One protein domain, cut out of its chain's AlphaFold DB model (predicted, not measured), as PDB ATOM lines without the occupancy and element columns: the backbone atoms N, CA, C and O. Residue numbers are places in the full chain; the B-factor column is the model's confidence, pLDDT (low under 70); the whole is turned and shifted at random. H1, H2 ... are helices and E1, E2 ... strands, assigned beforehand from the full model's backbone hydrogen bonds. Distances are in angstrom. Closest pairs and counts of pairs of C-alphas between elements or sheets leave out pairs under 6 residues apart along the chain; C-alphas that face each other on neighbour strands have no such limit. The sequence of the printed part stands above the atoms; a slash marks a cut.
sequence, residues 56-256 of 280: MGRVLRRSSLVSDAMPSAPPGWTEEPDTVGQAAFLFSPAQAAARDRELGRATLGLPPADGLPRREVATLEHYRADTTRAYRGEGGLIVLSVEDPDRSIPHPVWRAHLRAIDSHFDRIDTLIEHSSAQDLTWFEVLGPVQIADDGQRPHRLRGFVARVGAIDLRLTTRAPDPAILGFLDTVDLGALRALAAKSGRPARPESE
ATOM      1  N   MET A  56     140.342  85.909 108.126       35.72
ATOM      2  CA  MET A  56     139.933  85.216 109.347       35.72
ATOM      3  C   MET A  56     140.973  84.207 109.853       35.72
ATOM      4  O   MET A  56     141.450  84.318 110.979       35.72
ATOM      5  N   GLY A  57     141.417  83.275 109.002       33.09
ATOM      6  CA  GLY A  57     142.463  82.314 109.370       33.09
ATOM      7  C   GLY A  57     143.812  82.975 109.673       33.09
ATOM      8  O   GLY A  57     144.617  82.427 110.418       33.09
ATOM      9  N   ARG A  58     144.066  84.172 109.125       38.81
ATOM     10  CA  ARG A  58     145.244  84.982 109.463       38.81
ATOM     11  C   ARG A  58     145.096  85.768 110.762       38.81
ATOM     12  O   ARG A  58     146.121  85.995 111.389       38.81
ATOM     13  N   VAL A  59     143.893  86.188 111.141       37.84
ATOM     14  CA  VAL A  59     143.638  86.867 112.420       37.84
ATOM     15  C   VAL A  59     143.740  85.867 113.567       37.84
ATOM     16  O   VAL A  59     144.534  86.101 114.464       37.84
ATOM     17  N   LEU A  60     143.079  84.709 113.469       37.69
ATOM     18  CA  LEU A  60     143.111  83.666 114.508       37.69
ATOM     19  C   LEU A  60     144.521  83.080 114.735       37.69
ATOM     20  O   LEU A  60     144.924  82.811 115.857       37.69
ATOM     21  N   ARG A  61     145.325  82.923 113.672       43.72
ATOM     22  CA  ARG A  61     146.732  82.465 113.767       43.72
ATOM     23  C   ARG A  61     147.720  83.536 114.254       43.72
ATOM     24  O   ARG A  61     148.917  83.268 114.305       43.72
ATOM     25  N   ARG A  62     147.274  84.775 114.464       43.38
ATOM     26  CA  ARG A  62     148.133  85.902 114.874       43.38
ATOM     27  C   ARG A  62     147.725  86.455 116.229       43.38
ATOM     28  O   ARG A  62     148.611  86.772 117.007       43.38
ATOM     29  N   SER A  63     146.435  86.434 116.553       48.53
ATOM     30  CA  SER A  63     145.966  86.537 117.934       48.53
ATOM     31  C   SER A  63     146.531  85.397 118.785       48.53
ATOM     32  O   SER A  63     146.931  85.644 119.913       48.53
ATOM     33  N   SER A  64     146.749  84.207 118.209       51.47
ATOM     34  CA  SER A  64     147.514  83.149 118.876       51.47
ATOM     35  C   SER A  64     148.945  83.565 119.244       51.47
ATOM     36  O   SER A  64     149.431  83.127 120.269       51.47
ATOM     37  N   LEU A  65     149.615  84.447 118.483       58.81
ATOM     38  CA  LEU A  65     150.947  84.954 118.855       58.81
ATOM     39  C   LEU A  65     150.885  85.918 120.041       58.81
ATOM     40  O   LEU A  65     151.814  85.941 120.840       58.81
ATOM     41  N   VAL A  66     149.814  86.712 120.149       60.62
ATOM     42  CA  VAL A  66     149.568  87.529 121.346       60.62
ATOM     43  C   VAL A  66     149.223  86.624 122.514       60.62
ATOM     44  O   VAL A  66     149.822  86.779 123.563       60.62
ATOM     45  N   SER A  67     148.356  85.629 122.321       66.94
ATOM     46  CA  SER A  67     148.032  84.622 123.334       66.94
ATOM     47  C   SER A  67     149.277  83.876 123.826       66.94
ATOM     48  O   SER A  67     149.412  83.668 125.027       66.94
ATOM     49  N   ASP A  68     150.194  83.516 122.924       66.38
ATOM     50  CA  ASP A  68     151.483  82.888 123.244       66.38
ATOM     51  C   ASP A  68     152.449  83.867 123.935       66.38
ATOM     52  O   ASP A  68     153.361  83.446 124.644       66.38
ATOM     53  N   ALA A  69     152.277  85.173 123.707       73.56
ATOM     54  CA  ALA A  69     153.075  86.229 124.320       73.56
ATOM     55  C   ALA A  69     152.455  86.799 125.605       73.56
ATOM     56  O   ALA A  69     153.140  87.542 126.309       73.56
ATOM     57  N   MET A  70     151.192  86.481 125.914       79.75
ATOM     58  CA  MET A  70     150.536  86.934 127.134       79.75
ATOM     59  C   MET A  70     151.309  86.395 128.340       79.75
ATOM     60  O   MET A  70     151.626  85.204 128.377       79.75
ATOM     61  N   PRO A  71     151.619  87.247 129.329       83.44
ATOM     62  CA  PRO A  71     152.432  86.827 130.453       83.44
ATOM     63  C   PRO A  71     151.718  85.748 131.266       83.44
ATOM     64  O   PRO A  71     150.518  85.841 131.540       83.44
ATOM     65  N   SER A  72     152.470  84.748 131.713       86.88
ATOM     66  CA  SER A  72     152.006  83.829 132.751       86.88
ATOM     67  C   SER A  72     151.736  84.584 134.056       86.88
ATOM     68  O   SER A  72     152.247  85.687 134.276       86.88
ATOM     69  N   ALA A  73     150.958  83.979 134.955       88.06
ATOM     70  CA  ALA A  73     150.714  84.561 136.269       88.06
ATOM     71  C   ALA A  73     152.034  84.759 137.051       88.06
ATOM     72  O   ALA A  73     152.794  83.795 137.200       88.06
ATOM     73  N   PRO A  74     152.320  85.974 137.557       88.69
ATOM     74  CA  PRO A  74     153.491  86.209 138.393       88.69
ATOM     75  C   PRO A  74     153.355  85.533 139.771       88.69
ATOM     76  O   PRO A  74     152.261  85.098 140.148       88.69
ATOM     77  N   PRO A  75     154.441  85.441 140.563       88.69
ATOM     78  CA  PRO A  75     154.391  84.865 141.906       88.69
ATOM     79  C   PRO A  75     153.286  85.491 142.771       88.69
ATOM     80  O   PRO A  75     153.143  86.709 142.829       88.69
ATOM     81  N   GLY A  76     152.497  84.652 143.450       87.38
ATOM     82  CA  GLY A  76     151.359  85.101 144.264       87.38
ATOM     83  C   GLY A  76     150.062  85.343 143.484       87.38
ATOM     84  O   GLY A  76     149.039  85.660 144.092       87.38
ATOM     85  N   TRP A  77     150.074  85.142 142.164       90.94
ATOM     86  CA  TRP A  77     148.901  85.233 141.303       90.94
ATOM     87  C   TRP A  77     148.599  83.895 140.632       90.94
ATOM     88  O   TRP A  77     149.470  83.051 140.435       90.94
ATOM     89  N   THR A  78     147.338  83.696 140.264       91.38
ATOM     90  CA  THR A  78     146.877  82.558 139.465       91.38
ATOM     91  C   THR A  78     146.123  83.077 138.253       91.38
ATOM     92  O   THR A  78     145.278  83.960 138.384       91.38
ATOM     93  N   GLU A  79     146.425  82.538 137.075       88.06
ATOM     94  CA  GLU A  79     145.655  82.824 135.867       88.06
ATOM     95  C   GLU A  79     144.269  82.189 135.996       88.06
ATOM     96  O   GLU A  79     144.138  80.989 136.253       88.06
ATOM     97  N   GLU A  80     143.227  82.999 135.838       82.06
ATOM     98  CA  GLU A  80     141.852  82.526 135.788       82.06
ATOM     99  C   GLU A  80     141.363  82.492 134.338       82.06
ATOM    100  O   GLU A  80     141.629  83.424 133.572       82.06
ATOM    101  N   PRO A  81     140.591  81.459 133.954       68.44
ATOM    102  CA  PRO A  81     139.928  81.462 132.664       68.44
ATOM    103  C   PRO A  81     139.008  82.681 132.560       68.44
ATOM    104  O   PRO A  81     138.341  83.059 133.536       68.44
ATOM    105  N   ASP A  82     138.943  83.268 131.363       61.31
ATOM    106  CA  ASP A  82     137.956  84.301 131.069       61.31
ATOM    107  C   ASP A  82     136.558  83.711 131.279       61.31
ATOM    108  O   ASP A  82     136.110  82.804 130.574       61.31
ATOM    109  N   THR A  83     135.914  84.142 132.357       54.88
ATOM    110  CA  THR A  83     134.662  83.569 132.842       54.88
ATOM    111  C   THR A  83     133.622  84.659 132.990       54.88
ATOM    112  O   THR A  83     133.885  85.781 133.434       54.88
ATOM    113  N   VAL A  84     132.385  84.290 132.656       48.22
ATOM    114  CA  VAL A  84     131.189  85.087 132.923       48.22
ATOM    115  C   VAL A  84     131.164  85.436 134.417       48.22
ATOM    116  O   VAL A  84     130.907  84.572 135.253       48.22
ATOM    117  N   GLY A  85     131.467  86.692 134.759       58.75
ATOM    118  CA  GLY A  85     131.495  87.168 136.148       58.75
ATOM    119  C   GLY A  85     132.635  88.129 136.495       58.75
ATOM    120  O   GLY A  85     132.490  88.902 137.441       58.75
ATOM    121  N   GLN A  86     133.721  88.175 135.714       67.56
ATOM    122  CA  GLN A  86     134.829  89.114 135.967       67.56
ATOM    123  C   GLN A  86     134.373  90.577 135.946       67.56
ATOM    124  O   GLN A  86     134.715  91.355 136.832       67.56
ATOM    125  N   ALA A  87     133.498  90.939 135.002       67.69
ATOM    126  CA  ALA A  87     132.900  92.270 134.960       67.69
ATOM    127  C   ALA A  87     132.083  92.588 136.227       67.69
ATOM    128  O   ALA A  87     132.134  93.710 136.713       67.69
ATOM    129  N   ALA A  88     131.378  91.614 136.809       71.06
ATOM    130  CA  ALA A  88     130.658  91.822 138.065       71.06
ATOM    131  C   ALA A  88     131.620  91.972 139.258       71.06
ATOM    132  O   ALA A  88     131.316  92.707 140.196       71.06
ATOM    133  N   PHE A  89     132.794  91.336 139.215       74.38
ATOM    134  CA  PHE A  89     133.853  91.522 140.211       74.38
ATOM    135  C   PHE A  89     134.536  92.894 140.089       74.38
ATOM    136  O   PHE A  89     134.830  93.528 141.099       74.38
ATOM    137  N   LEU A  90     134.730  93.392 138.866       77.00
ATOM    138  CA  LEU A  90     135.408  94.665 138.608       77.00
ATOM    139  C   LEU A  90     134.485  95.881 138.700       77.00
ATOM    140  O   LEU A  90     134.885  96.901 139.244       77.00
ATOM    141  N   PHE A  91     133.250  95.806 138.221       80.94
ATOM    142  CA  PHE A  91     132.377  96.975 138.121       80.94
ATOM    143  C   PHE A  91     131.234  96.891 139.132       80.94
ATOM    144  O   PHE A  91     130.532  95.880 139.215       80.94
ATOM    145  N   SER A  92     131.029  97.966 139.899       81.06
ATOM    146  CA  SER A  92     129.774  98.160 140.634       81.06
ATOM    147  C   SER A  92     128.615  98.380 139.641       81.06
ATOM    148  O   SER A  92     128.861  98.708 138.477       81.06
ATOM    149  N   PRO A  93     127.342  98.257 140.061       83.75
ATOM    150  CA  PRO A  93     126.212  98.600 139.196       83.75
ATOM    151  C   PRO A  93     126.271 100.038 138.658       83.75
ATOM    152  O   PRO A  93     125.990 100.265 137.483       83.75
ATOM    153  N   ALA A  94     126.684 101.005 139.485       78.69
ATOM    154  CA  ALA A  94     126.814 102.399 139.066       78.69
ATOM    155  C   ALA A  94     127.945 102.586 138.042       78.69
ATOM    156  O   ALA A  94     127.776 103.315 137.066       78.69
ATOM    157  N   GLN A  95     129.065 101.879 138.206       81.44
ATOM    158  CA  GLN A  95     130.170 101.902 137.247       81.44
ATOM    159  C   GLN A  95     129.831 101.184 135.942       81.44
ATOM    160  O   GLN A  95     130.207 101.660 134.875       81.44
ATOM    161  N   ALA A  96     129.084 100.078 135.997       78.50
ATOM    162  CA  ALA A  96     128.561  99.426 134.802       78.50
ATOM    163  C   ALA A  96     127.627 100.377 134.037       78.50
ATOM    164  O   ALA A  96     127.796 100.563 132.836       78.50
ATOM    165  N   ALA A  97     126.729 101.075 134.739       76.69
ATOM    166  CA  ALA A  97     125.858 102.081 134.134       76.69
ATOM    167  C   ALA A  97     126.631 103.293 133.578       76.69
ATOM    168  O   ALA A  97     126.244 103.857 132.555       76.69
ATOM    169  N   ALA A  98     127.715 103.723 134.233       73.75
ATOM    170  CA  ALA A  98     128.605 104.761 133.712       73.75
ATOM    171  C   ALA A  98     129.311 104.292 132.432       73.75
ATOM    172  O   ALA A  98     129.249 104.979 131.417       73.75
ATOM    173  N   ARG A  99     129.893 103.088 132.449       78.81
ATOM    174  CA  ARG A  99     130.532 102.473 131.283       78.81
ATOM    175  C   ARG A  99     129.561 102.369 130.113       78.81
ATOM    176  O   ARG A  99     129.888 102.821 129.025       78.81
ATOM    177  N   ASP A 100     128.373 101.817 130.329       77.44
ATOM    178  CA  ASP A 100     127.396 101.598 129.259       77.44
ATOM    179  C   ASP A 100     126.897 102.932 128.670       77.44
ATOM    180  O   ASP A 100     126.702 103.047 127.458       77.44
ATOM    181  N   ARG A 101     126.778 103.977 129.499       79.31
ATOM    182  CA  ARG A 101     126.454 105.344 129.061       79.31
ATOM    183  C   ARG A 101     127.543 105.946 128.176       79.31
ATOM    184  O   ARG A 101     127.219 106.471 127.112       79.31
ATOM    185  N   GLU A 102     128.806 105.889 128.598       80.94
ATOM    186  CA  GLU A 102     129.915 106.443 127.808       80.94
ATOM    187  C   GLU A 102     130.173 105.609 126.544       80.94
ATOM    188  O   GLU A 102     130.388 106.172 125.475       80.94
ATOM    189  N   LEU A 103     130.019 104.280 126.597       75.69
ATOM    190  CA  LEU A 103     130.039 103.430 125.400       75.69
ATOM    191  C   LEU A 103     128.922 103.807 124.416       75.69
ATOM    192  O   LEU A 103     129.168 103.902 123.212       75.69
ATOM    193  N   GLY A 104     127.710 104.067 124.913       71.88
ATOM    194  CA  GLY A 104     126.591 104.528 124.092       71.88
ATOM    195  C   GLY A 104     126.856 105.886 123.435       71.88
ATOM    196  O   GLY A 104     126.514 106.082 122.272       71.88
ATOM    197  N   ARG A 105     127.518 106.810 124.141       74.75
ATOM    198  CA  ARG A 105     127.940 108.107 123.582       74.75
ATOM    199  C   ARG A 105     129.047 107.957 122.548       74.75
ATOM    200  O   ARG A 105     128.981 108.590 121.499       74.75
ATOM    201  N   ALA A 106     130.042 107.122 122.833       72.81
ATOM    202  CA  ALA A 106     131.171 106.880 121.946       72.81
ATOM    203  C   ALA A 106     130.737 106.273 120.610       72.81
ATOM    204  O   ALA A 106     131.261 106.624 119.559       72.81
ATOM    205  N   THR A 107     129.767 105.363 120.655       75.06
ATOM    206  CA  THR A 107     129.304 104.604 119.487       75.06
ATOM    207  C   THR A 107     128.056 105.198 118.836       75.06
ATOM    208  O   THR A 107     127.519 104.627 117.883       75.06
ATOM    209  N   LEU A 108     127.598 106.360 119.313       78.75
ATOM    210  CA  LEU A 108     126.417 107.032 118.790       78.75
ATOM    211  C   LEU A 108     126.577 107.323 117.291       78.75
ATOM    212  O   LEU A 108     127.541 107.954 116.861       78.75
ATOM    213  N   GLY A 109     125.604 106.880 116.496       72.44
ATOM    214  CA  GLY A 109     125.607 107.065 115.042       72.44
ATOM    215  C   GLY A 109     126.435 106.037 114.263       72.44
ATOM    216  O   GLY A 109     126.452 106.094 113.034       72.44
ATOM    217  N   LEU A 110     127.086 105.080 114.934       70.88
ATOM    218  CA  LEU A 110     127.702 103.935 114.264       70.88
ATOM    219  C   LEU A 110     126.659 102.853 113.934       70.88
ATOM    220  O   LEU A 110     125.662 102.722 114.647       70.88
ATOM    221  N   PRO A 111     126.891 102.032 112.887       73.31
ATOM    222  CA  PRO A 111     126.062 100.862 112.614       73.31
ATOM    223  C   PRO A 111     125.996  99.958 113.845       73.31
ATOM    224  O   PRO A 111     127.035  99.730 114.473       73.31
ATOM    225  N   PRO A 112     124.819  99.433 114.200       66.19
ATOM    226  CA  PRO A 112     124.673  98.725 115.452       66.19
ATOM    227  C   PRO A 112     125.365  97.355 115.349       66.19
ATOM    228  O   PRO A 112     125.377  96.699 114.303       66.19
ATOM    229  N   ALA A 113     126.043  96.967 116.427       60.12
ATOM    230  CA  ALA A 113     126.869  95.760 116.457       60.12
ATOM    231  C   ALA A 113     126.041  94.463 116.561       60.12
ATOM    232  O   ALA A 113     126.538  93.380 116.261       60.12
ATOM    233  N   ASP A 114     124.776  94.576 116.960       57.94
ATOM    234  CA  ASP A 114     123.788  93.495 117.057       57.94
ATOM    235  C   ASP A 114     123.343  92.949 115.687       57.94
ATOM    236  O   ASP A 114     122.952  91.787 115.581       57.94
ATOM    237  N   GLY A 115     123.466  93.751 114.625       60.22
ATOM    238  CA  GLY A 115     123.224  93.351 113.239       60.22
ATOM    239  C   GLY A 115     124.360  92.533 112.619       60.22
ATOM    240  O   GLY A 115     124.265  92.126 111.458       60.22
ATOM    241  N   LEU A 116     125.450  92.293 113.355       65.94
ATOM    242  CA  LEU A 116     126.578  91.522 112.851       65.94
ATOM    243  C   LEU A 116     126.267  90.019 112.843       65.94
ATOM    244  O   LEU A 116     125.686  89.485 113.791       65.94
ATOM    245  N   PRO A 117     126.690  89.285 111.796       73.75
ATOM    246  CA  PRO A 117     126.568  87.836 111.772       73.75
ATOM    247  C   PRO A 117     127.204  87.204 113.015       73.75
ATOM    248  O   PRO A 117     128.288  87.614 113.429       73.75
ATOM    249  N   ARG A 118     126.606  86.130 113.550       72.56
ATOM    250  CA  ARG A 118     127.139  85.396 114.722       72.56
ATOM    251  C   ARG A 118     128.627  85.051 114.600       72.56
ATOM    252  O   ARG A 118     129.341  85.072 115.593       72.56
ATOM    253  N   ARG A 119     129.106  84.774 113.382       68.69
ATOM    254  CA  ARG A 119     130.530  84.526 113.101       68.69
ATOM    255  C   ARG A 119     131.438  85.723 113.422       68.69
ATOM    256  O   ARG A 119     132.541  85.523 113.912       68.69
ATOM    257  N   GLU A 120     130.987  86.951 113.174       67.75
ATOM    258  CA  GLU A 120     131.764  88.174 113.429       67.75
ATOM    259  C   GLU A 120     131.796  88.500 114.924       67.75
ATOM    260  O   GLU A 120     132.796  89.004 115.427       67.75
ATOM    261  N   VAL A 121     130.713  88.180 115.639       69.56
ATOM    262  CA  VAL A 121     130.654  88.266 117.104       69.56
ATOM    263  C   VAL A 121     131.612  87.248 117.726       69.56
ATOM    264  O   VAL A 121     132.483  87.631 118.500       69.56
ATOM    265  N   ALA A 122     131.549  85.984 117.298       70.75
ATOM    266  CA  ALA A 122     132.455  84.935 117.770       70.75
ATOM    267  C   ALA A 122     133.935  85.256 117.484       70.75
ATOM    268  O   ALA A 122     134.817  84.931 118.272       70.75
ATOM    269  N   THR A 123     134.219  85.933 116.367       70.19
ATOM    270  CA  THR A 123     135.577  86.389 116.031       70.19
ATOM    271  C   THR A 123     136.080  87.450 117.005       70.19
ATOM    272  O   THR A 123     137.234  87.399 117.426       70.19
ATOM    273  N   LEU A 124     135.228  88.414 117.370       70.88
ATOM    274  CA  LEU A 124     135.562  89.417 118.382       70.88
ATOM    275  C   LEU A 124     135.814  88.763 119.745       70.88
ATOM    276  O   LEU A 124     136.759  89.136 120.432       70.88
ATOM    277  N   GLU A 125     134.971  87.808 120.133       73.19
ATOM    278  CA  GLU A 125     135.113  87.071 121.391       73.19
ATOM    279  C   GLU A 125     136.426  86.289 121.435       73.19
ATOM    280  O   GLU A 125     137.145  86.371 122.425       73.19
ATOM    281  N   HIS A 126     136.796  85.612 120.343       72.31
ATOM    282  CA  HIS A 126     138.069  84.899 120.267       72.31
ATOM    283  C   HIS A 126     139.265  85.854 120.318       72.31
ATOM    284  O   HIS A 126     140.200  85.627 121.075       72.31
ATOM    285  N   TYR A 127     139.200  86.976 119.590       71.19
ATOM    286  CA  TYR A 127     140.230  88.011 119.679       71.19
ATOM    287  C   TYR A 127     140.397  88.515 121.119       71.19
ATOM    288  O   TYR A 127     141.521  88.646 121.594       71.19
ATOM    289  N   ARG A 128     139.296  88.772 121.839       72.06
ATOM    290  CA  ARG A 128     139.344  89.184 123.251       72.06
ATOM    291  C   ARG A 128     139.956  88.104 124.135       72.06
ATOM    292  O   ARG A 128     140.817  88.431 124.943       72.06
ATOM    293  N   ALA A 129     139.567  86.847 123.940       72.69
ATOM    294  CA  ALA A 129     140.115  85.717 124.680       72.69
ATOM    295  C   ALA A 129     141.625  85.543 124.446       72.69
ATOM    296  O   ALA A 129     142.348  85.170 125.363       72.69
ATOM    297  N   ASP A 130     142.123  85.859 123.253       73.88
ATOM    298  CA  ASP A 130     143.550  85.767 122.926       73.88
ATOM    299  C   ASP A 130     144.368  86.968 123.423       73.88
ATOM    300  O   ASP A 130     145.575  86.864 123.620       73.88
ATOM    301  N   THR A 131     143.719  88.117 123.616       74.62
ATOM    302  CA  THR A 131     144.378  89.389 123.959       74.62
ATOM    303  C   THR A 131     144.171  89.817 125.405       74.62
ATOM    304  O   THR A 131     144.712  90.835 125.829       74.62
ATOM    305  N   THR A 132     143.380  89.067 126.169       78.25
ATOM    306  CA  THR A 132     143.038  89.382 127.556       78.25
ATOM    307  C   THR A 132     143.336  88.194 128.462       78.25
ATOM    308  O   THR A 132     143.063  87.038 128.135       78.25
ATOM    309  N   ARG A 133     143.901  88.492 129.630       82.62
ATOM    310  CA  ARG A 133     144.136  87.541 130.713       82.62
ATOM    311  C   ARG A 133     143.672  88.131 132.030       82.62
ATOM    312  O   ARG A 133     143.784  89.334 132.263       82.62
ATOM    313  N   ALA A 134     143.166  87.262 132.888       85.94
ATOM    314  CA  ALA A 134     142.752  87.608 134.230       85.94
ATOM    315  C   ALA A 134     143.646  86.888 135.236       85.94
ATOM    316  O   ALA A 134     143.863  85.684 135.134       85.94
ATOM    317  N   TYR A 135     144.137  87.627 136.220       87.81
ATOM    318  CA  TYR A 135     144.987  87.124 137.285       87.81
ATOM    319  C   TYR A 135     144.301  87.382 138.618       87.81
ATOM    320  O   TYR A 135     143.952  88.520 138.943       87.81
ATOM    321  N   ARG A 136     144.119  86.327 139.406       89.19
ATOM    322  CA  ARG A 136     143.597  86.390 140.769       89.19
ATOM    323  C   ARG A 136     144.742  86.295 141.764       89.19
ATOM    324  O   ARG A 136     145.568  85.393 141.660       89.19
ATOM    325  N   GLY A 137     144.755  87.200 142.731       86.81
ATOM    326  CA  GLY A 137     145.696  87.200 143.846       86.81
ATOM    327  C   GLY A 137     144.966  87.337 145.177       86.81
ATOM    328  O   GLY A 137     143.737  87.472 145.224       86.81
ATOM    329  N   GLU A 138     145.725  87.326 146.268       80.31
ATOM    330  CA  GLU A 138     145.194  87.592 147.602       80.31
ATOM    331  C   GLU A 138     144.652  89.033 147.660       80.31
ATOM    332  O   GLU A 138     145.396  90.009 147.606       80.31
ATOM    333  N   GLY A 139     143.323  89.169 147.684       74.75
ATOM    334  CA  GLY A 139     142.643  90.463 147.789       74.75
ATOM    335  C   GLY A 139     142.278  91.151 146.470       74.75
ATOM    336  O   GLY A 139     141.782  92.273 146.509       74.75
ATOM    337  N   GLY A 140     142.451  90.525 145.298       84.62
ATOM    338  CA  GLY A 140     142.121  91.223 144.051       84.62
ATOM    339  C   GLY A 140     142.067  90.399 142.774       84.62
ATOM    340  O   GLY A 140     142.439  89.229 142.726       84.62
ATOM    341  N   LEU A 141     141.584  91.059 141.723       86.44
ATOM    342  CA  LEU A 141     141.587  90.584 140.343       86.44
ATOM    343  C   LEU A 141     142.230  91.665 139.482       86.44
ATOM    344  O   LEU A 141     141.790  92.814 139.537       86.44
ATOM    345  N   ILE A 142     143.208  91.273 138.679       86.88
ATOM    346  CA  ILE A 142     143.815  92.087 137.633       86.88
ATOM    347  C   ILE A 142     143.384  91.511 136.290       86.88
ATOM    348  O   ILE A 142     143.611  90.337 136.024       86.88
ATOM    349  N   VAL A 143     142.788  92.329 135.431       85.25
ATOM    350  CA  VAL A 143     142.545  91.984 134.028       85.25
ATOM    351  C   VAL A 143     143.514  92.782 133.174       85.25
ATOM    352  O   VAL A 143     143.420  94.007 133.118       85.25
ATOM    353  N   LEU A 144     144.452  92.082 132.539       81.50
ATOM    354  CA  LEU A 144     145.405  92.639 131.590       81.50
ATOM    355  C   LEU A 144     144.903  92.367 130.178       81.50
ATOM    356  O   LEU A 144     144.655  91.222 129.806       81.50
ATOM    357  N   SER A 145     144.794  93.420 129.388       80.38
ATOM    358  CA  SER A 145     144.449  93.357 127.976       80.38
ATOM    359  C   SER A 145     145.533  94.031 127.150       80.38
ATOM    360  O   SER A 145     146.137  95.018 127.574       80.38
ATOM    361  N   VAL A 146     145.792  93.462 125.982       73.12
ATOM    362  CA  VAL A 146     146.866  93.866 125.085       73.12
ATOM    363  C   VAL A 146     146.270  94.195 123.725       73.12
ATOM    364  O   VAL A 146     145.552  93.386 123.143       73.12
ATOM    365  N   GLU A 147     146.558  95.376 123.189       67.75
ATOM    366  CA  GLU A 147     146.202  95.682 121.804       67.75
ATOM    367  C   GLU A 147     147.321  95.214 120.871       67.75
ATOM    368  O   GLU A 147     148.462  95.664 120.990       67.75
ATOM    369  N   ASP A 148     147.001  94.319 119.927       63.31
ATOM    370  CA  ASP A 148     147.941  93.905 118.883       63.31
ATOM    371  C   ASP A 148     148.181  95.076 117.906       63.31
ATOM    372  O   ASP A 148     147.267  95.461 117.160       63.31
ATOM    373  N   PRO A 149     149.400  95.641 117.848       49.41
ATOM    374  CA  PRO A 149     149.695  96.760 116.970       49.41
ATOM    375  C   PRO A 149     149.630  96.371 115.502       49.41
ATOM    376  O   PRO A 149     149.294  97.207 114.654       49.41
ATOM    377  N   ASP A 150     149.967  95.132 115.161       49.06
ATOM    378  CA  ASP A 150     150.150  94.753 113.779       49.06
ATOM    379  C   ASP A 150     148.825  94.561 113.068       49.06
ATOM    380  O   ASP A 150     148.757  94.893 111.876       49.06
ATOM    381  N   ARG A 151     147.770  94.065 113.738       51.81
ATOM    382  CA  ARG A 151     146.479  93.766 113.086       51.81
ATOM    383  C   ARG A 151     145.274  93.856 114.025       51.81
ATOM    384  O   ARG A 151     145.008  92.967 114.818       51.81
ATOM    385  N   SER A 152     144.472  94.894 113.791       53.50
ATOM    386  CA  SER A 152     143.169  95.117 114.427       53.50
ATOM    387  C   SER A 152     142.073  94.171 113.924       53.50
ATOM    388  O   SER A 152     142.176  93.543 112.866       53.50
ATOM    389  N   ILE A 153     140.991  94.135 114.701       57.78
ATOM    390  CA  ILE A 153     139.755  93.377 114.489       57.78
ATOM    391  C   ILE A 153     139.325  93.360 113.010       57.78
ATOM    392  O   ILE A 153     139.243  94.418 112.383       57.78
ATOM    393  N   PRO A 154     139.024  92.189 112.422       54.84
ATOM    394  CA  PRO A 154     138.880  92.063 110.972       54.84
ATOM    395  C   PRO A 154     137.689  92.839 110.401       54.84
ATOM    396  O   PRO A 154     137.769  93.369 109.289       54.84
ATOM    397  N   HIS A 155     136.591  92.952 111.154       66.69
ATOM    398  CA  HIS A 155     135.373  93.569 110.647       66.69
ATOM    399  C   HIS A 155     135.443  95.112 110.701       66.69
ATOM    400  O   HIS A 155     135.719  95.676 111.763       66.69
ATOM    401  N   PRO A 156     135.160  95.838 109.598       71.06
ATOM    402  CA  PRO A 156     135.174  97.306 109.572       71.06
ATOM    403  C   PRO A 156     134.288  97.958 110.637       71.06
ATOM    404  O   PRO A 156     134.692  98.958 111.219       71.06
ATOM    405  N   VAL A 157     133.122  97.366 110.929       70.94
ATOM    406  CA  VAL A 157     132.224  97.858 111.989       70.94
ATOM    407  C   VAL A 157     132.921  97.791 113.346       70.94
ATOM    408  O   VAL A 157     132.989  98.805 114.027       70.94
ATOM    409  N   TRP A 158     133.537  96.663 113.712       72.69
ATOM    410  CA  TRP A 158     134.251  96.564 114.987       72.69
ATOM    411  C   TRP A 158     135.434  97.524 115.086       72.69
ATOM    412  O   TRP A 158     135.651  98.114 116.139       72.69
ATOM    413  N   ARG A 159     136.164  97.746 113.985       73.88
ATOM    414  CA  ARG A 159     137.232  98.759 113.953       73.88
ATOM    415  C   ARG A 159     136.694 100.167 114.163       73.88
ATOM    416  O   ARG A 159     137.328 100.943 114.867       73.88
ATOM    417  N   ALA A 160     135.558 100.502 113.552       71.12
ATOM    418  CA  ALA A 160     134.919 101.799 113.743       71.12
ATOM    419  C   ALA A 160     134.459 101.983 115.196       71.12
ATOM    420  O   ALA A 160     134.744 103.018 115.788       71.12
ATOM    421  N   HIS A 161     133.832 100.956 115.779       72.62
ATOM    422  CA  HIS A 161     133.410 100.950 117.182       72.62
ATOM    423  C   HIS A 161     134.586 101.123 118.138       72.62
ATOM    424  O   HIS A 161     134.562 102.043 118.944       72.62
ATOM    425  N   LEU A 162     135.636 100.304 118.022       73.75
ATOM    426  CA  LEU A 162     136.807 100.421 118.893       73.75
ATOM    427  C   LEU A 162     137.479 101.787 118.783       73.75
ATOM    428  O   LEU A 162     137.701 102.429 119.797       73.75
ATOM    429  N   ARG A 163     137.716 102.280 117.559       74.69
ATOM    430  CA  ARG A 163     138.316 103.607 117.361       74.69
ATOM    431  C   ARG A 163     137.481 104.721 117.978       74.69
ATOM    432  O   ARG A 163     138.043 105.669 118.512       74.69
ATOM    433  N   ALA A 164     136.158 104.633 117.866       70.12
ATOM    434  CA  ALA A 164     135.265 105.628 118.439       70.12
ATOM    435  C   ALA A 164     135.246 105.559 119.973       70.12
ATOM    436  O   ALA A 164     135.252 106.603 120.619       70.12
ATOM    437  N   ILE A 165     135.280 104.348 120.541       73.81
ATOM    438  CA  ILE A 165     135.417 104.109 121.983       73.81
ATOM    439  C   ILE A 165     136.733 104.694 122.485       73.81
ATOM    440  O   ILE A 165     136.697 105.559 123.353       73.81
ATOM    441  N   ASP A 166     137.863 104.300 121.902       72.00
ATOM    442  CA  ASP A 166     139.184 104.783 122.308       72.00
ATOM    443  C   ASP A 166     139.255 106.311 122.210       72.00
ATOM    444  O   ASP A 166     139.516 106.982 123.198       72.00
ATOM    445  N   SER A 167     138.864 106.892 121.070       71.75
ATOM    446  CA  SER A 167     138.864 108.351 120.888       71.75
ATOM    447  C   SER A 167     137.914 109.093 121.837       71.75
ATOM    448  O   SER A 167     138.111 110.276 122.132       71.75
ATOM    449  N   HIS A 168     136.832 108.458 122.283       76.56
ATOM    450  CA  HIS A 168     135.934 109.048 123.266       76.56
ATOM    451  C   HIS A 168     136.536 109.019 124.668       76.56
ATOM    452  O   HIS A 168     136.539 110.062 125.314       76.56
ATOM    453  N   PHE A 169     137.049 107.864 125.095       73.81
ATOM    454  CA  PHE A 169     137.655 107.698 126.412       73.81
ATOM    455  C   PHE A 169     138.931 108.511 126.555       73.81
ATOM    456  O   PHE A 169     139.046 109.218 127.544       73.81
ATOM    457  N   ASP A 170     139.781 108.554 125.525       72.31
ATOM    458  CA  ASP A 170     140.928 109.459 125.492       72.31
ATOM    459  C   ASP A 170     140.447 110.874 125.843       72.31
ATOM    460  O   ASP A 170     140.851 111.429 126.846       72.31
ATOM    461  N   ARG A 171     139.441 111.425 125.151       73.69
ATOM    462  CA  ARG A 171     138.960 112.802 125.399       73.69
ATOM    463  C   ARG A 171     138.471 113.118 126.816       73.69
ATOM    464  O   ARG A 171     138.429 114.302 127.154       73.69
ATOM    465  N   ILE A 172     138.023 112.131 127.580       70.19
ATOM    466  CA  ILE A 172     137.355 112.348 128.874       70.19
ATOM    467  C   ILE A 172     138.144 111.787 130.054       70.19
ATOM    468  O   ILE A 172     137.854 112.149 131.195       70.19
ATOM    469  N   ASP A 173     139.126 110.934 129.786       78.38
ATOM    470  CA  ASP A 173     139.959 110.324 130.801       78.38
ATOM    471  C   ASP A 173     141.149 111.225 131.113       78.38
ATOM    472  O   ASP A 173     141.772 111.849 130.252       78.38
ATOM    473  N   THR A 174     141.486 111.289 132.394       80.25
ATOM    474  CA  THR A 174     142.728 111.909 132.844       80.25
ATOM    475  C   THR A 174     143.749 110.820 133.118       80.25
ATOM    476  O   THR A 174     143.489 109.905 133.895       80.25
ATOM    477  N   LEU A 175     144.925 110.936 132.501       80.12
ATOM    478  CA  LEU A 175     146.062 110.057 132.760       80.12
ATOM    479  C   LEU A 175     147.000 110.697 133.781       80.12
ATOM    480  O   LEU A 175     147.531 111.788 133.541       80.12
ATOM    481  N   ILE A 176     147.221 110.002 134.893       81.88
ATOM    482  CA  ILE A 176     148.159 110.398 135.945       81.88
ATOM    483  C   ILE A 176     149.303 109.396 135.960       81.88
ATOM    484  O   ILE A 176     149.067 108.194 136.014       81.88
ATOM    485  N   GLU A 177     150.541 109.875 135.896       83.69
ATOM    486  CA  GLU A 177     151.701 109.001 136.058       83.69
ATOM    487  C   GLU A 177     151.642 108.321 137.432       83.69
ATOM    488  O   GLU A 177     151.493 108.989 138.455       83.69
ATOM    489  N   HIS A 178     151.697 106.991 137.439       79.88
ATOM    490  CA  HIS A 178     151.495 106.194 138.642       79.88
ATOM    491  C   HIS A 178     152.795 105.579 139.151       79.88
ATOM    492  O   HIS A 178     153.144 105.738 140.319       79.88
ATOM    493  N   SER A 179     153.503 104.857 138.285       79.69
ATOM    494  CA  SER A 179     154.754 104.195 138.639       79.69
ATOM    495  C   SER A 179     155.614 103.954 137.405       79.69
ATOM    496  O   SER A 179     155.114 103.827 136.286       79.69
ATOM    497  N   SER A 180     156.922 103.871 137.626       79.81
ATOM    498  CA  SER A 180     157.862 103.345 136.642       79.81
ATOM    499  C   SER A 180     158.275 101.946 137.087       79.81
ATOM    500  O   SER A 180     158.866 101.798 138.154       79.81
ATOM    501  N   ALA A 181     157.935 100.934 136.292       77.81
ATOM    502  CA  ALA A 181     158.210  99.529 136.582       77.81
ATOM    503  C   ALA A 181     158.659  98.816 135.305       77.81
ATOM    504  O   ALA A 181     158.030  98.953 134.256       77.81
ATOM    505  N   GLN A 182     159.745  98.045 135.396       79.12
ATOM    506  CA  GLN A 182     160.339  97.313 134.269       79.12
ATOM    507  C   GLN A 182     160.609  98.179 133.020       79.12
ATOM    508  O   GLN A 182     160.296  97.772 131.894       79.12
ATOM    509  N   ASP A 183     161.144  99.382 133.233       83.06
ATOM    510  CA  ASP A 183     161.410 100.391 132.194       83.06
ATOM    511  C   ASP A 183     160.149 100.905 131.471       83.06
ATOM    512  O   ASP A 183     160.236 101.514 130.409       83.06
ATOM    513  N   LEU A 184     158.959 100.672 132.040       80.56
ATOM    514  CA  LEU A 184     157.686 101.185 131.539       80.56
ATOM    515  C   LEU A 184     157.117 102.227 132.497       80.56
ATOM    516  O   LEU A 184     157.019 101.983 133.702       80.56
ATOM    517  N   THR A 185     156.654 103.346 131.949       83.50
ATOM    518  CA  THR A 185     155.825 104.303 132.685       83.50
ATOM    519  C   THR A 185     154.365 103.862 132.623       83.50
ATOM    520  O   THR A 185     153.753 103.819 131.552       83.50
ATOM    521  N   TRP A 186     153.800 103.542 133.785       79.56
ATOM    522  CA  TRP A 186     152.389 103.223 133.950       79.56
ATOM    523  C   TRP A 186     151.610 104.482 134.306       79.56
ATOM    524  O   TRP A 186     151.951 105.196 135.251       79.56
ATOM    525  N   PHE A 187     150.529 104.724 133.576       81.94
ATOM    526  CA  PHE A 187     149.592 105.801 133.858       81.94
ATOM    527  C   PHE A 187     148.311 105.221 134.433       81.94
ATOM    528  O   PHE A 187     147.719 104.321 133.841       81.94
ATOM    529  N   GLU A 188     147.861 105.750 135.560       83.50
ATOM    530  CA  GLU A 188     146.526 105.492 136.072       83.50
ATOM    531  C   GLU A 188     145.492 106.307 135.287       83.50
ATOM    532  O   GLU A 188     145.671 107.497 135.020       83.50
ATOM    533  N   VAL A 189     144.402 105.637 134.923       82.50
ATOM    534  CA  VAL A 189     143.259 106.194 134.206       82.50
ATOM    535  C   VAL A 189     142.218 106.647 135.217       82.50
ATOM    536  O   VAL A 189     141.647 105.831 135.942       82.50
ATOM    537  N   LEU A 190     141.919 107.941 135.215       77.88
ATOM    538  CA  LEU A 190     140.803 108.523 135.947       77.88
ATOM    539  C   LEU A 190     139.733 108.994 134.965       77.88
ATOM    540  O   LEU A 190     139.790 110.110 134.448       77.88
ATOM    541  N   GLY A 191     138.756 108.122 134.731       79.31
ATOM    542  CA  GLY A 191     137.614 108.370 133.861       79.31
ATOM    543  C   GLY A 191     136.271 108.327 134.589       79.31
ATOM    544  O   GLY A 191     136.200 107.979 135.776       79.31
ATOM    545  N   PRO A 192     135.157 108.597 133.883       75.19
ATOM    546  CA  PRO A 192     133.808 108.510 134.449       75.19
ATOM    547  C   PRO A 192     133.493 107.145 135.074       75.19
ATOM    548  O   PRO A 192     132.712 107.064 136.019       75.19
ATOM    549  N   VAL A 193     134.107 106.073 134.563       79.88
ATOM    550  CA  VAL A 193     133.920 104.710 135.072       79.88
ATOM    551  C   VAL A 193     134.660 104.500 136.393       79.88
ATOM    552  O   VAL A 193     134.092 103.908 137.304       79.88
ATOM    553  N   GLN A 194     135.892 104.994 136.530       79.88
ATOM    554  CA  GLN A 194     136.671 104.874 137.770       79.88
ATOM    555  C   GLN A 194     136.129 105.782 138.879       79.88
ATOM    556  O   GLN A 194     136.172 105.407 140.047       79.88
ATOM    557  N   ILE A 195     135.580 106.947 138.517       81.56
ATOM    558  CA  ILE A 195     135.051 107.946 139.462       81.56
ATOM    559  C   ILE A 195     133.624 107.607 139.927       81.56
ATOM    560  O   ILE A 195     133.193 108.062 140.988       81.56
ATOM    561  N   ALA A 196     132.865 106.835 139.143       75.31
ATOM    562  CA  ALA A 196     131.515 106.435 139.520       75.31
ATOM    563  C   ALA A 196     131.507 105.586 140.802       75.31
ATOM    564  O   ALA A 196     132.405 104.772 141.028       75.31
ATOM    565  N   ASP A 197     130.445 105.771 141.595       80.94
ATOM    566  CA  ASP A 197     130.255 105.152 142.910       80.94
ATOM    567  C   ASP A 197     130.565 103.651 142.895       80.94
ATOM    568  O   ASP A 197     130.026 102.875 142.097       80.94
ATOM    569  N   ASP A 198     131.456 103.228 143.779       82.31
ATOM    570  CA  ASP A 198     131.868 101.843 143.914       82.31
ATOM    571  C   ASP A 198     131.081 101.080 144.985       82.31
ATOM    572  O   ASP A 198     131.196  99.848 145.052       82.31
ATOM    573  N   GLY A 199     130.213 101.768 145.734       84.75
ATOM    574  CA  GLY A 199     129.419 101.197 146.813       84.75
ATOM    575  C   GLY A 199     130.296 100.648 147.942       84.75
ATOM    576  O   GLY A 199     131.351 101.178 148.257       84.75
ATOM    577  N   GLN A 200     129.877  99.542 148.559       83.94
ATOM    578  CA  GLN A 200     130.577  98.922 149.699       83.94
ATOM    579  C   GLN A 200     131.689  97.945 149.270       83.94
ATOM    580  O   GLN A 200     131.914  96.918 149.914       83.94
ATOM    581  N   ARG A 201     132.337  98.185 148.125       80.06
ATOM    582  CA  ARG A 201     133.409  97.302 147.642       80.06
ATOM    583  C   ARG A 201     134.720  97.613 148.375       80.06
ATOM    584  O   ARG A 201     135.003  98.776 148.626       80.06
ATOM    585  N   PRO A 202     135.546  96.596 148.684       83.31
ATOM    586  CA  PRO A 202     136.707  96.762 149.567       83.31
ATOM    587  C   PRO A 202     137.832  97.617 148.968       83.31
ATOM    588  O   PRO A 202     138.586  98.252 149.699       83.31
ATOM    589  N   HIS A 203     137.958  97.635 147.641       86.88
ATOM    590  CA  HIS A 203     139.001  98.366 146.924       86.88
ATOM    591  C   HIS A 203     138.398  99.072 145.722       86.88
ATOM    592  O   HIS A 203     137.557  98.480 145.039       86.88
ATOM    593  N   ARG A 204     138.854 100.297 145.442       88.00
ATOM    594  CA  ARG A 204     138.400 101.111 144.308       88.00
ATOM    595  C   ARG A 204     138.714 100.432 142.976       88.00
ATOM    596  O   ARG A 204     139.667  99.663 142.859       88.00
ATOM    597  N   LEU A 205     137.901 100.724 141.965       84.62
ATOM    598  CA  LEU A 205     138.211 100.335 140.593       84.62
ATOM    599  C   LEU A 205     139.343 101.217 140.074       84.62
ATOM    600  O   LEU A 205     139.203 102.438 140.062       84.62
ATOM    601  N   ARG A 206     140.420 100.596 139.603       85.06
ATOM    602  CA  ARG A 206     141.566 101.291 139.015       85.06
ATOM    603  C   ARG A 206     141.809 100.779 137.602       85.06
ATOM    604  O   ARG A 206     141.652  99.586 137.327       85.06
ATOM    605  N   GLY A 207     142.139 101.695 136.703       84.69
ATOM    606  CA  GLY A 207     142.568 101.399 135.342       84.69
ATOM    607  C   GLY A 207     143.996 101.886 135.155       84.69
ATOM    608  O   GLY A 207     144.337 102.942 135.672       84.69
ATOM    609  N   PHE A 208     144.816 101.147 134.422       82.25
ATOM    610  CA  PHE A 208     146.161 101.574 134.067       82.25
ATOM    611  C   PHE A 208     146.429 101.333 132.600       82.25
ATOM    612  O   PHE A 208     145.920 100.377 132.010       82.25
ATOM    613  N   VAL A 209     147.273 102.182 132.035       82.12
ATOM    614  CA  VAL A 209     147.767 102.046 130.676       82.12
ATOM    615  C   VAL A 209     149.279 102.192 130.653       82.12
ATOM    616  O   VAL A 209     149.851 103.026 131.352       82.12
ATOM    617  N   ALA A 210     149.922 101.366 129.840       79.88
ATOM    618  CA  ALA A 210     151.346 101.439 129.542       79.88
ATOM    619  C   ALA A 210     151.576 100.994 128.098       79.88
ATOM    620  O   ALA A 210     150.654 100.534 127.420       79.88
ATOM    621  N   ARG A 211     152.809 101.122 127.612       77.31
ATOM    622  CA  ARG A 211     153.162 100.742 126.244       77.31
ATOM    623  C   ARG A 211     154.476  99.988 126.203       77.31
ATOM    624  O   ARG A 211     155.443 100.409 126.815       77.31
ATOM    625  N   VAL A 212     154.521  98.927 125.403       75.81
ATOM    626  CA  VAL A 212     155.740  98.181 125.076       75.81
ATOM    627  C   VAL A 212     155.999  98.305 123.577       75.81
ATOM    628  O   VAL A 212     155.389  97.608 122.767       75.81
ATOM    629  N   GLY A 213     156.888  99.217 123.179       73.62
ATOM    630  CA  GLY A 213     157.129  99.518 121.765       73.62
ATOM    631  C   GLY A 213     155.855 100.009 121.070       73.62
ATOM    632  O   GLY A 213     155.412 101.123 121.318       73.62
ATOM    633  N   ALA A 214     155.262  99.188 120.199       69.56
ATOM    634  CA  ALA A 214     153.987  99.495 119.546       69.56
ATOM    635  C   ALA A 214     152.756  98.909 120.268       69.56
ATOM    636  O   ALA A 214     151.635  99.264 119.917       69.56
ATOM    637  N   ILE A 215     152.953  98.017 121.241       74.06
ATOM    638  CA  ILE A 215     151.888  97.293 121.942       74.06
ATOM    639  C   ILE A 215     151.334  98.158 123.078       74.06
ATOM    640  O   ILE A 215     152.089  98.537 123.974       74.06
ATOM    641  N   ASP A 216     150.028  98.424 123.075       76.00
ATOM    642  CA  ASP A 216     149.349  99.101 124.183       76.00
ATOM    643  C   ASP A 216     148.885  98.061 125.219       76.00
ATOM    644  O   ASP A 216     148.236  97.066 124.888       76.00
ATOM    645  N   LEU A 217     149.235  98.291 126.484       78.81
ATOM    646  CA  LEU A 217     148.817  97.492 127.632       78.81
ATOM    647  C   LEU A 217     147.725  98.247 128.382       78.81
ATOM    648  O   LEU A 217     147.893  99.423 128.704       78.81
ATOM    649  N   ARG A 218     146.627  97.564 128.704       82.50
ATOM    650  CA  ARG A 218     145.551  98.102 129.537       82.50
ATOM    651  C   ARG A 218     145.252  97.139 130.669       82.50
ATOM    652  O   ARG A 218     144.923  95.978 130.433       82.50
ATOM    653  N   LEU A 219     145.329  97.633 131.893       84.50
ATOM    654  CA  LEU A 219     145.080  96.879 133.109       84.50
ATOM    655  C   LEU A 219     143.842  97.441 133.806       84.50
ATOM    656  O   LEU A 219     143.729  98.645 133.988       84.50
ATOM    657  N   THR A 220     142.906  96.590 134.211       85.81
ATOM    658  CA  THR A 220     141.756  96.976 135.046       85.81
ATOM    659  C   THR A 220     141.723  96.106 136.290       85.81
ATOM    660  O   THR A 220     141.840  94.887 136.192       85.81
ATOM    661  N   THR A 221     141.584  96.710 137.468       88.38
ATOM    662  CA  THR A 221     141.756  95.983 138.728       88.38
ATOM    663  C   THR A 221     140.953  96.555 139.889       88.38
ATOM    664  O   THR A 221     140.573  97.725 139.902       88.38
ATOM    665  N   ARG A 222     140.715  95.693 140.880       86.50
ATOM    666  CA  ARG A 222     140.296  96.043 142.248       86.50
ATOM    667  C   ARG A 222     141.227  95.425 143.295       86.50
ATOM    668  O   ARG A 222     140.792  95.059 144.379       86.50
ATOM    669  N   ALA A 223     142.485  95.203 142.942       87.69
ATOM    670  CA  ALA A 223     143.494  94.774 143.898       87.69
ATOM    671  C   ALA A 223     143.951  95.961 144.770       87.69
ATOM    672  O   ALA A 223     143.881  97.105 144.316       87.69
ATOM    673  N   PRO A 224     144.411  95.719 146.007       89.81
ATOM    674  CA  PRO A 224     145.018  96.761 146.831       89.81
ATOM    675  C   PRO A 224     146.371  97.208 146.254       89.81
ATOM    676  O   PRO A 224     147.050  96.435 145.577       89.81
ATOM    677  N   ASP A 225     146.798  98.433 146.570       88.56
ATOM    678  CA  ASP A 225     148.005  99.052 145.997       88.56
ATOM    679  C   ASP A 225     149.281  98.193 146.094       88.56
ATOM    680  O   ASP A 225     149.963  98.062 145.076       88.56
ATOM    681  N   PRO A 226     149.599  97.526 147.228       89.12
ATOM    682  CA  PRO A 226     150.779  96.662 147.300       89.12
ATOM    683  C   PRO A 226     150.724  95.487 146.316       89.12
ATOM    684  O   PRO A 226     151.747  95.099 145.757       89.12
ATOM    685  N   ALA A 227     149.531  94.935 146.077       89.12
ATOM    686  CA  ALA A 227     149.339  93.843 145.129       89.12
ATOM    687  C   ALA A 227     149.460  94.337 143.679       89.12
ATOM    688  O   ALA A 227     150.030  93.637 142.845       89.12
ATOM    689  N   ILE A 228     148.972  95.549 143.384       87.31
ATOM    690  CA  ILE A 228     149.135  96.178 142.066       87.31
ATOM    691  C   ILE A 228     150.619  96.402 141.773       87.31
ATOM    692  O   ILE A 228     151.097  95.943 140.741       87.31
ATOM    693  N   LEU A 229     151.349  97.056 142.680       86.56
ATOM    694  CA  LEU A 229     152.779  97.323 142.504       86.56
ATOM    695  C   LEU A 229     153.568  96.021 142.352       86.56
ATOM    696  O   LEU A 229     154.302  95.862 141.383       86.56
ATOM    697  N   GLY A 230     153.316  95.042 143.227       87.94
ATOM    698  CA  GLY A 230     153.941  93.726 143.126       87.94
ATOM    699  C   GLY A 230     153.674  93.037 141.785       87.94
ATOM    700  O   GLY A 230     154.586  92.443 141.218       87.94
ATOM    701  N   PHE A 231     152.460  93.140 141.235       89.62
ATOM    702  CA  PHE A 231     152.153  92.613 139.903       89.62
ATOM    703  C   PHE A 231     152.922  93.353 138.800       89.62
ATOM    704  O   PHE A 231     153.566  92.708 137.975       89.62
ATOM    705  N   LEU A 232     152.879  94.690 138.791       85.44
ATOM    706  CA  LEU A 232     153.540  95.514 137.772       85.44
ATOM    707  C   LEU A 232     155.064  95.322 137.772       85.44
ATOM    708  O   LEU A 232     155.676  95.313 136.705       85.44
ATOM    709  N   ASP A 233     155.668  95.097 138.936       86.06
ATOM    710  CA  ASP A 233     157.110  94.876 139.068       86.06
ATOM    711  C   ASP A 233     157.552  93.475 138.623       86.06
ATOM    712  O   ASP A 233     158.695  93.298 138.206       86.06
ATOM    713  N   THR A 234     156.668  92.474 138.694       88.69
ATOM    714  CA  THR A 234     157.055  91.057 138.535       88.69
ATOM    715  C   THR A 234     156.497  90.364 137.297       88.69
ATOM    716  O   THR A 234     156.990  89.294 136.938       88.69
ATOM    717  N   VAL A 235     155.488  90.930 136.629       88.31
ATOM    718  CA  VAL A 235     154.893  90.335 135.423       88.31
ATOM    719  C   VAL A 235     155.920  90.231 134.287       88.31
ATOM    720  O   VAL A 235     156.517  91.225 133.893       88.31
ATOM    721  N   ASP A 236     156.141  89.044 133.721       88.50
ATOM    722  CA  ASP A 236     157.153  88.875 132.665       88.50
ATOM    723  C   ASP A 236     156.648  89.356 131.296       88.50
ATOM    724  O   ASP A 236     155.978  88.633 130.561       88.50
ATOM    725  N   LEU A 237     157.015  90.581 130.917       85.94
ATOM    726  CA  LEU A 237     156.657  91.166 129.621       85.94
ATOM    727  C   LEU A 237     157.660  90.835 128.497       85.94
ATOM    728  O   LEU A 237     157.593  91.432 127.420       85.94
ATOM    729  N   GLY A 238     158.609  89.915 128.706       84.38
ATOM    730  CA  GLY A 238     159.671  89.589 127.745       84.38
ATOM    731  C   GLY A 238     159.154  89.128 126.378       84.38
ATOM    732  O   GLY A 238     159.633  89.595 125.341       84.38
ATOM    733  N   ALA A 239     158.128  88.274 126.356       80.12
ATOM    734  CA  ALA A 239     157.525  87.803 125.109       80.12
ATOM    735  C   ALA A 239     156.794  88.929 124.352       80.12
ATOM    736  O   ALA A 239     156.933  89.038 123.130       80.12
ATOM    737  N   LEU A 240     156.103  89.823 125.069       79.25
ATOM    738  CA  LEU A 240     155.481  91.018 124.487       79.25
ATOM    739  C   LEU A 240     156.530  91.989 123.936       79.25
ATOM    740  O   LEU A 240     156.369  92.488 122.826       79.25
ATOM    741  N   ARG A 241     157.648  92.203 124.642       80.94
ATOM    742  CA  ARG A 241     158.784  92.999 124.135       80.94
ATOM    743  C   ARG A 241     159.342  92.412 122.838       80.94
ATOM    744  O   ARG A 241     159.555  93.142 121.870       80.94
ATOM    745  N   ALA A 242     159.525  91.093 122.782       76.94
ATOM    746  CA  ALA A 242     159.992  90.409 121.578       76.94
ATOM    747  C   ALA A 242     158.987  90.512 120.417       76.94
ATOM    748  O   ALA A 242     159.392  90.674 119.263       76.94
ATOM    749  N   LEU A 243     157.685  90.437 120.709       75.44
ATOM    750  CA  LEU A 243     156.624  90.641 119.724       75.44
ATOM    751  C   LEU A 243     156.631  92.084 119.196       75.44
ATOM    752  O   LEU A 243     156.641  92.291 117.983       75.44
ATOM    753  N   ALA A 244     156.726  93.072 120.088       73.81
ATOM    754  CA  ALA A 244     156.804  94.485 119.734       73.81
ATOM    755  C   ALA A 244     158.018  94.778 118.837       73.81
ATOM    756  O   ALA A 244     157.873  95.441 117.811       73.81
ATOM    757  N   ALA A 245     159.190  94.223 119.157       72.81
ATOM    758  CA  ALA A 245     160.399  94.381 118.348       72.81
ATOM    759  C   ALA A 245     160.253  93.792 116.931       72.81
ATOM    760  O   ALA A 245     160.749  94.369 115.962       72.81
ATOM    761  N   LYS A 246     159.535  92.670 116.783       68.69
ATOM    762  CA  LYS A 246     159.273  92.032 115.479       68.69
ATOM    763  C   LYS A 246     158.307  92.823 114.593       68.69
ATOM    764  O   LYS A 246     158.383  92.684 113.374       68.69
ATOM    765  N   SER A 247     157.434  93.647 115.179       63.66
ATOM    766  CA  SER A 247     156.465  94.462 114.426       63.66
ATOM    767  C   SER A 247     157.128  95.525 113.534       63.66
ATOM    768  O   SER A 247     156.527  96.003 112.572       63.66
ATOM    769  N   GLY A 248     158.381  95.905 113.829       54.75
ATOM    770  CA  GLY A 248     159.157  96.870 113.041       54.75
ATOM    771  C   GLY A 248     158.588  98.293 113.025       54.75
ATOM    772  O   GLY A 248     159.108  99.148 112.308       54.75
ATOM    773  N   ARG A 249     157.527  98.575 113.795       56.75
ATOM    774  CA  ARG A 249     157.021  99.937 113.979       56.75
ATOM    775  C   ARG A 249     157.916 100.671 114.972       56.75
ATOM    776  O   ARG A 249     158.224 100.103 116.019       56.75
ATOM    777  N   PRO A 250     158.325 101.917 114.674       50.16
ATOM    778  CA  PRO A 250     159.091 102.693 115.631       50.16
ATOM    779  C   PRO A 250     158.274 102.834 116.916       50.16
ATOM    780  O   PRO A 250     157.077 103.134 116.864       50.16
ATOM    781  N   ALA A 251     158.927 102.613 118.059       50.28
ATOM    782  CA  ALA A 251     158.402 103.091 119.324       50.28
ATOM    783  C   ALA A 251     158.147 104.595 119.153       50.28
ATOM    784  O   ALA A 251     159.037 105.337 118.729       50.28
ATOM    785  N   ARG A 252     156.916 105.040 119.414       49.50
ATOM    786  CA  ARG A 252     156.690 106.470 119.647       49.50
ATOM    787  C   ARG A 252     157.550 106.879 120.852       49.50
ATOM    788  O   ARG A 252     157.739 106.025 121.721       49.50
ATOM    789  N   PRO A 253     158.110 108.101 120.884       43.19
ATOM    790  CA  PRO A 253     158.999 108.510 121.967       43.19
ATOM    791  C   PRO A 253     158.366 108.186 123.327       43.19
ATOM    792  O   PRO A 253     157.177 108.425 123.504       43.19
ATOM    793  N   GLU A 254     159.136 107.661 124.281       43.62
ATOM    794  CA  GLU A 254     158.651 107.312 125.635       43.62
ATOM    795  C   GLU A 254     158.001 108.508 126.359       43.62
ATOM    796  O   GLU A 254     157.168 108.332 127.243       43.62
ATOM    797  N   SER A 255     158.324 109.735 125.932       37.22
ATOM    798  CA  SER A 255     157.720 110.987 126.397       37.22
ATOM    799  C   SER A 255     156.337 111.298 125.803       37.22
ATOM    800  O   SER A 255     155.660 112.206 126.285       37.22
ATOM    801  N   GLU A 256     155.904 110.604 124.748       42.62
ATOM    802  CA  GLU A 256     154.529 110.688 124.259       42.62
ATOM    803  C   GLU A 256     153.650 109.813 125.153       42.62
ATOM    804  O   GLU A 256     153.638 108.582 125.039       42.62
TER     805      GLU A 256
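This is residues 56 to 256 of the 280 residues of an uncharacterized protein of Mameliella alba (UniProt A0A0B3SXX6). One strongly twisted sheet of seven strands curls round helix H7, which sits inside the curl. H1 and H4 run side by side beyond one end of E2, and H8 packs on the last residues of H1; H3 and H5 are off the sheet, the last part of H3 packing on H5, and little H6, which only grazes the sheet, packs on H3. The printed part has 201 residues with eight named helices and seven named strands, in the order H1 E1 H2 H3 H4 E2 E3 H5 E4 E5 H6 E6 E7 H7 H8. The sheet's order is E1 - E2 - E3 - E7 - E6 - E5 - E4, all antiparallel, and the class is mixed, helices and strands. The whole is compact, with a radius of gyration of the C-alphas of 16.7 A, and spans 43 by 40 by 34 A.

Start at H1, residues 56 to 69, and look on to H4, residues 118 to 131. H4 touches H1 with its residues 126 to 131 alone; the closest C-alphas, of Ser 67 and Asp 130, are 4.6 A apart, and the two run the same way at a shallow tilt of 21 degrees. The first strand, E1, residues 77 to 80, is an edge strand beside E2, residues 132 to 137, with N 78 and O 136 2.8 A apart. E2 forms a hairpin with E3, residues 140 to 147, where N 135 and O 142 are 2.8 A apart. E3's other neighbour is E7, residues 215 to 221, with N 145 and O 218 at 2.8 A. E7 forms a hairpin with E6, residues 206 to 212, with N 208 and O 219 at 2.8 A. E6 is the neighbour of E5, residues 184 to 190, with N 189 and O 207 at 2.8 A. E5 forms a hairpin with the other edge strand, E4, residues 174 to 181, with N 176 and O 188 at 2.9 A. H1 is on this sheet, and H4 is at the sheet's level, its height over the sheet being 3.2 A. H2, residues 86 to 90, has a height over the sheet of 8.7 A and lies only just over E3, with 3 of its 5 C-alphas. H3, residues 93 to 106, is not on the sheet; with its residues 102 to 106 alone it touches H5, residues 156 to 172, at a steep tilt of 67 degrees, opposite ways, and the closest C-alphas, of Ala 106 and Ile 165, are 5.1 A apart. H6, residues 192 to 195, only grazes the sheet and touches H3, the C-alphas of Gln 95 and Val 193 being closest at 5.2 A. The sheet curls round H7, residues 225 to 234; its closest C-alphas with E4 are those of Ala 181 and Asp 233, 5.4 A apart. H8, residues 238 to 246, stands up from the sheet on the face opposite to H2; H1 touches it with residues 66 to 69 alone, the C-alphas of Ala 69 and Ala 239 being closest at 4.8 A. In H2, H3, H4, H5, H7 and H8 every O i to N i+4 pair is within hydrogen-bond range, in H1 8 of 10 are, and H6 is too short for such a pair.

Find C-alpha 56 at (139.933, 85.216, 109.347); from there H1 runs 19.9 A to C-alpha 69. H3 measures 19.8 A, H4 20.0 A and H5, the longest helix, 24.6 A. E3 begins at C-alpha 140, at (142.121, 91.223, 144.051), and runs 23.1 A. H8 ends at C-alpha 246, at (159.273, 92.032, 115.479).

The two C-alphas farthest apart, of Gln 200 and Gly 248, are 46.5 A from each other. The printed part has no cut, and its one long link is H3 to H4, with 11 residues. The mean pLDDT of the printed part is 73.9; look for values under 70 at, among others, residues 56 to 68, 147 to 155 and 246 to 256.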